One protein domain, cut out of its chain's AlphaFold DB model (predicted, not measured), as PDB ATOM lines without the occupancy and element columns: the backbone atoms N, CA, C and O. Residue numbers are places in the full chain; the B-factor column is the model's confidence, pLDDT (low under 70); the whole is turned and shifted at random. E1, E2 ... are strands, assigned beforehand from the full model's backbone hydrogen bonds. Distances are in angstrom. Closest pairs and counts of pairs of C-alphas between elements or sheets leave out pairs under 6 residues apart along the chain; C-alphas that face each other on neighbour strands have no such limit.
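Overview. This is residues 31 to 76 of the 76 residues of an uncharacterized protein of Pyrenophora teres f. teres (UniProt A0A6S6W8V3). With little regular structure, this is a small curled sheet of four short strands, like part of a barrel, made of two hairpins side by side and joined by loops. The 46 printed residues, under half of them in named elements, hold E1, E2, E3 and E4 in chain order and no named helix: all strand. The mixed sheet runs E1 E2 E4 E3; the whole is compact, with a radius of gyration of the C-alphas of 9.6 A and spans of 26 by 23 by 15 A.

Arrangement. Edge strand E1, residues 37 to 39, forms an antiparallel hairpin with E2, residues 48 to 52; N 38 and O 48 are 2.7 A apart. Edge strand E3, residues 61 to 65, forms another with E4, residues 71 to 75, at 152 degrees; N 64 and O 72 are 2.7 A apart. E2 and E4 are parallel, with N 49 and O 71 at 2.8 A.

Along the chain. E1 begins at C-alpha 37 (45.290, -43.894, -33.692) and spans 6.5 A, E2 11.4 A, E3 13.0 A and E4 13.3 A, ending at C-alpha 75 (37.601, -48.226, -35.378).

Size, cuts and confidence. The C-alphas of Gly 57 and Asn 68, the two farthest apart, are 27.5 A apart. The printed part has no cut and no long link. pLDDT is under 70 at residue 43, residues 52 to 54 and residues 65 to 70.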
ATOM      1  N   CYS A  31      39.162 -42.023 -34.751       81.56
ATOM      2  CA  CYS A  31      40.405 -42.543 -35.292       81.56
ATOM      3  C   CYS A  31      40.950 -41.586 -36.356       81.56
ATOM      4  O   CYS A  31      40.225 -41.065 -37.205       81.56
ATOM      5  N   ASP A  32      42.255 -41.394 -36.286       81.69
ATOM      6  CA  ASP A  32      43.097 -40.784 -37.284       81.69
ATOM      7  C   ASP A  32      43.575 -41.888 -38.248       81.69
ATOM      8  O   ASP A  32      44.234 -42.841 -37.816       81.69
ATOM      9  N   PRO A  33      43.205 -41.835 -39.539       77.06
ATOM     10  CA  PRO A  33      43.582 -42.856 -40.511       77.06
ATOM     11  C   PRO A  33      45.050 -42.761 -40.952       77.06
ATOM     12  O   PRO A  33      45.587 -43.752 -41.448       77.06
ATOM     13  N   GLU A  34      45.717 -41.619 -40.770       79.44
ATOM     14  CA  GLU A  34      47.131 -41.467 -41.126       79.44
ATOM     15  C   GLU A  34      48.022 -42.119 -40.068       79.44
ATOM     16  O   GLU A  34      48.925 -42.894 -40.383       79.44
ATOM     17  N   MET A  35      47.721 -41.858 -38.798       77.56
ATOM     18  CA  MET A  35      48.452 -42.390 -37.654       77.56
ATOM     19  C   MET A  35      47.921 -43.755 -37.191       77.56
ATOM     20  O   MET A  35      48.598 -44.436 -36.423       77.56
ATOM     21  N   GLN A  36      46.738 -44.173 -37.662       82.38
ATOM     22  CA  GLN A  36      46.000 -45.351 -37.178       82.38
ATOM     23  C   GLN A  36      45.818 -45.312 -35.652       82.38
ATOM     24  O   GLN A  36      46.029 -46.302 -34.948       82.38
ATOM     25  N   THR A  37      45.444 -44.144 -35.130       83.00
ATOM     26  CA  THR A  37      45.290 -43.894 -33.692       83.00
ATOM     27  C   THR A  37      43.918 -43.338 -33.354       83.00
ATOM     28  O   THR A  37      43.353 -42.562 -34.098       83.00
ATOM     29  N   CYS A  38      43.373 -43.727 -32.212       82.56
ATOM     30  CA  CYS A  38      42.109 -43.293 -31.652       82.56
ATOM     31  C   CYS A  38      42.402 -42.317 -30.517       82.56
ATOM     32  O   CYS A  38      43.108 -42.664 -29.566       82.56
ATOM     33  N   SER A  39      41.872 -41.102 -30.616       81.94
ATOM     34  CA  SER A  39      41.950 -40.104 -29.547       81.94
ATOM     35  C   SER A  39      40.771 -39.137 -29.616       81.94
ATOM     36  O   SER A  39      40.107 -39.007 -30.647       81.94
ATOM     37  N   THR A  40      40.495 -38.439 -28.519       76.06
ATOM     38  CA  THR A  40      39.583 -37.286 -28.513       76.06
ATOM     39  C   THR A  40      40.303 -35.989 -28.897       76.06
ATOM     40  O   THR A  40      39.671 -34.951 -29.071       76.06
ATOM     41  N   GLY A  41      41.635 -36.011 -29.030       71.94
ATOM     42  CA  GLY A  41      42.450 -34.821 -29.285       71.94
ATOM     43  C   GLY A  41      42.579 -33.879 -28.079       71.94
ATOM     44  O   GLY A  41      43.077 -32.759 -28.229       71.94
ATOM     45  N   LYS A  42      42.142 -34.301 -26.881       71.12
ATOM     46  CA  LYS A  42      42.383 -33.569 -25.631       71.12
ATOM     47  C   LYS A  42      43.852 -33.672 -25.218       71.12
ATOM     48  O   LYS A  42      44.440 -34.751 -25.205       71.12
ATOM     49  N   MET A  43      44.443 -32.540 -24.832       67.19
ATOM     50  CA  MET A  43      45.798 -32.519 -24.277       67.19
ATOM     51  C   MET A  43      45.864 -33.343 -22.985       67.19
ATOM     52  O   MET A  43      45.031 -33.172 -22.098       67.19
ATOM     53  N   GLY A  44      46.872 -34.213 -22.883       71.31
ATOM     54  CA  GLY A  44      47.072 -35.099 -21.731       71.31
ATOM     55  C   GLY A  44      46.264 -36.401 -21.774       71.31
ATOM     56  O   GLY A  44      46.383 -37.204 -20.853       71.31
ATOM     57  N   GLU A  45      45.471 -36.635 -22.822       75.25
ATOM     58  CA  GLU A  45      44.814 -37.924 -23.033       75.25
ATOM     59  C   GLU A  45      45.799 -38.963 -23.586       75.25
ATOM     60  O   GLU A  45      46.735 -38.645 -24.324       75.25
ATOM     61  N   THR A  46      45.586 -40.228 -23.228       78.00
ATOM     62  CA  THR A  46      46.340 -41.334 -23.810       78.00
ATOM     63  C   THR A  46      45.834 -41.648 -25.212       78.00
ATOM     64  O   THR A  46      44.646 -41.864 -25.419       78.00
ATOM     65  N   VAL A  47      46.746 -41.697 -26.180       80.31
ATOM     66  CA  VAL A  47      46.435 -42.074 -27.561       80.31
ATOM     67  C   VAL A  47      46.388 -43.598 -27.670       80.31
ATOM     68  O   VAL A  47      47.331 -44.280 -27.265       80.31
ATOM     69  N   HIS A  48      45.307 -44.134 -28.233       83.38
ATOM     70  CA  HIS A  48      45.122 -45.572 -28.425       83.38
ATOM     71  C   HIS A  48      45.446 -45.971 -29.866       83.38
ATOM     72  O   HIS A  48      45.040 -45.295 -30.798       83.38
ATOM     73  N   VAL A  49      46.149 -47.074 -30.097       83.19
ATOM     74  CA  VAL A  49      46.447 -47.571 -31.450       83.19
ATOM     75  C   VAL A  49      45.262 -48.387 -31.965       83.19
ATOM     76  O   VAL A  49      44.842 -49.346 -31.315       83.19
ATOM     77  N   CYS A  50      44.723 -48.044 -33.135       77.00
ATOM     78  CA  CYS A  50      43.593 -48.763 -33.716       77.00
ATOM     79  C   CYS A  50      44.097 -50.131 -34.249       77.00
ATOM     80  O   CYS A  50      44.799 -50.208 -35.258       77.00
ATOM     81  N   ARG A  51      43.824 -51.223 -33.514       72.50
ATOM     82  CA  ARG A  51      44.357 -52.579 -33.795       72.50
ATOM     83  C   ARG A  51      43.347 -53.487 -34.492       72.50
ATOM     84  O   ARG A  51      43.725 -54.473 -35.123       72.50
ATOM     85  N   THR A  52      42.065 -53.174 -34.334       62.16
ATOM     86  CA  THR A  52      40.941 -53.940 -34.872       62.16
ATOM     87  C   THR A  52      40.093 -53.001 -35.718       62.16
ATOM     88  O   THR A  52      39.594 -52.001 -35.208       62.16
ATOM     89  N   GLY A  53      39.965 -53.319 -37.009       62.06
ATOM     90  CA  GLY A  53      39.495 -52.365 -38.014       62.06
ATOM     91  C   GLY A  53      40.631 -51.424 -38.418       62.06
ATOM     92  O   GLY A  53      41.310 -50.862 -37.565       62.06
ATOM     93  N   LYS A  54      40.895 -51.302 -39.722       65.06
ATOM     94  CA  LYS A  54      41.758 -50.227 -40.224       65.06
ATOM     95  C   LYS A  54      40.910 -48.982 -40.323       65.06
ATOM     96  O   LYS A  54      39.808 -49.041 -40.867       65.06
ATOM     97  N   CYS A  55      41.435 -47.862 -39.866       71.06
ATOM     98  CA  CYS A  55      40.708 -46.619 -39.999       71.06
ATOM     99  C   CYS A  55      40.935 -46.120 -41.420       71.06
ATOM    100  O   CYS A  55      42.060 -45.811 -41.811       71.06
ATOM    101  N   THR A  56      39.879 -46.149 -42.222       72.81
ATOM    102  CA  THR A  56      39.888 -45.712 -43.626       72.81
ATOM    103  C   THR A  56      39.452 -44.255 -43.774       72.81
ATOM    104  O   THR A  56      39.529 -43.696 -44.865       72.81
ATOM    105  N   GLY A  57      39.026 -43.630 -42.674       72.00
ATOM    106  CA  GLY A  57      38.614 -42.238 -42.583       72.00
ATOM    107  C   GLY A  57      38.494 -41.790 -41.126       72.00
ATOM    108  O   GLY A  57      38.798 -42.547 -40.201       72.00
ATOM    109  N   VAL A  58      38.036 -40.552 -40.928       71.12
ATOM    110  CA  VAL A  58      37.801 -39.971 -39.598       71.12
ATOM    111  C   VAL A  58      36.464 -40.470 -39.040       71.12
ATOM    112  O   VAL A  58      35.449 -39.770 -39.065       71.12
ATOM    113  N   ASN A  59      36.475 -41.708 -38.551       77.19
ATOM    114  CA  ASN A  59      35.317 -42.400 -37.991       77.19
ATOM    115  C   ASN A  59      35.357 -42.425 -36.458       77.19
ATOM    116  O   ASN A  59      36.430 -42.259 -35.861       77.19
ATOM    117  N   PRO A  60      34.201 -42.632 -35.798       76.62
ATOM    118  CA  PRO A  60      34.185 -42.914 -34.373       76.62
ATOM    119  C   PRO A  60      34.996 -44.177 -34.073       76.62
ATOM    120  O   PRO A  60      35.017 -45.139 -34.844       76.62
ATOM    121  N   CYS A  61      35.660 -44.171 -32.929       79.50
ATOM    122  CA  CYS A  61      36.409 -45.314 -32.441       79.50
ATOM    123  C   CYS A  61      36.157 -45.517 -30.957       79.50
ATOM    124  O   CYS A  61      35.791 -44.585 -30.244       79.50
ATOM    125  N   THR A  62      36.359 -46.742 -30.491       83.12
ATOM    126  CA  THR A  62      36.218 -47.084 -29.079       83.12
ATOM    127  C   THR A  62      37.585 -47.475 -28.531       83.12
ATOM    128  O   THR A  62      38.165 -48.454 -29.017       83.12
ATOM    129  N   PRO A  63      38.125 -46.743 -27.540       79.56
ATOM    130  CA  PRO A  63      39.352 -47.139 -26.865       79.56
ATOM    131  C   PRO A  63      39.113 -48.430 -26.080       79.56
ATOM    132  O   PRO A  63      38.092 -48.600 -25.414       79.56
ATOM    133  N   ASN A  64      40.075 -49.340 -26.135       73.88
ATOM    134  CA  ASN A  64      40.077 -50.589 -25.398       73.88
ATOM    135  C   ASN A  64      41.386 -50.698 -24.599       73.88
ATOM    136  O   ASN A  64      42.483 -50.707 -25.159       73.88
ATOM    137  N   ASN A  65      41.279 -50.741 -23.271       67.19
ATOM    138  CA  ASN A  65      42.436 -50.893 -22.390       67.19
ATOM    139  C   ASN A  65      42.673 -52.375 -22.125       67.19
ATOM    140  O   ASN A  65      42.009 -52.984 -21.291       67.19
ATOM    141  N   THR A  66      43.658 -52.960 -22.802       57.56
ATOM    142  CA  THR A  66      43.914 -54.407 -22.745       57.56
ATOM    143  C   THR A  66      44.688 -54.842 -21.489       57.56
ATOM    144  O   THR A  66      45.244 -55.937 -21.457       57.56
ATOM    145  N   GLY A  67      44.789 -53.991 -20.457       51.41
ATOM    146  CA  GLY A  67      45.423 -54.282 -19.158       51.41
ATOM    147  C   GLY A  67      46.949 -54.486 -19.170       51.41
ATOM    148  O   GLY A  67      47.588 -54.371 -18.134       51.41
ATOM    149  N   ASN A  68      47.557 -54.716 -20.337       58.19
ATOM    150  CA  ASN A  68      48.988 -55.001 -20.514       58.19
ATOM    151  C   ASN A  68      49.825 -53.761 -20.885       58.19
ATOM    152  O   ASN A  68      50.829 -53.878 -21.586       58.19
ATOM    153  N   GLY A  69      49.371 -52.556 -20.522       55.88
ATOM    154  CA  GLY A  69      49.988 -51.300 -20.979       55.88
ATOM    155  C   GLY A  69      49.848 -51.053 -22.488       55.88
ATOM    156  O   GLY A  69      50.521 -50.188 -23.042       55.88
ATOM    157  N   LYS A  70      48.985 -51.823 -23.161       60.34
ATOM    158  CA  LYS A  70      48.624 -51.629 -24.564       60.34
ATOM    159  C   LYS A  70      47.343 -50.810 -24.622       60.34
ATOM    160  O   LYS A  70      46.289 -51.274 -24.194       60.34
ATOM    161  N   TYR A  71      47.469 -49.595 -25.135       71.75
ATOM    162  CA  TYR A  71      46.351 -48.715 -25.436       71.75
ATOM    163  C   TYR A  71      45.885 -49.060 -26.842       71.75
ATOM    164  O   TYR A  71      46.476 -48.614 -27.821       71.75
ATOM    165  N   GLU A  72      44.897 -49.940 -26.947       78.12
ATOM    166  CA  GLU A  72      44.346 -50.376 -28.229       78.12
ATOM    167  C   GLU A  72      43.010 -49.670 -28.469       78.12
ATOM    168  O   GLU A  72      42.404 -49.130 -27.548       78.12
ATOM    169  N   ALA A  73      42.552 -49.628 -29.711       77.75
ATOM    170  CA  ALA A  73      41.232 -49.135 -30.065       77.75
ATOM    171  C   ALA A  73      40.630 -49.946 -31.208       77.75
ATOM    172  O   ALA A  73      41.339 -50.566 -32.011       77.75
ATOM    173  N   THR A  74      39.304 -49.913 -31.276       79.00
ATOM    174  CA  THR A  74      38.520 -50.446 -32.388       79.00
ATOM    175  C   THR A  74      37.957 -49.271 -33.183       79.00
ATOM    176  O   THR A  74      37.218 -48.469 -32.609       79.00
ATOM    177  N   CYS A  75      38.307 -49.144 -34.471       75.06
ATOM    178  CA  CYS A  75      37.601 -48.226 -35.378       75.06
ATOM    179  C   CYS A  75      36.484 -48.952 -36.132       75.06
ATOM    180  O   CYS A  75      36.606 -50.138 -36.453       75.06
ATOM    181  N   PHE A  76      35.403 -48.210 -36.372       73.69
ATOM    182  CA  PHE A  76      34.203 -48.648 -37.079       73.69
ATOM    183  C   PHE A  76      34.122 -48.020 -38.472       73.69
ATOM    184  O   PHE A  76      34.698 -46.921 -38.677       73.69
TER     185      PHE A  76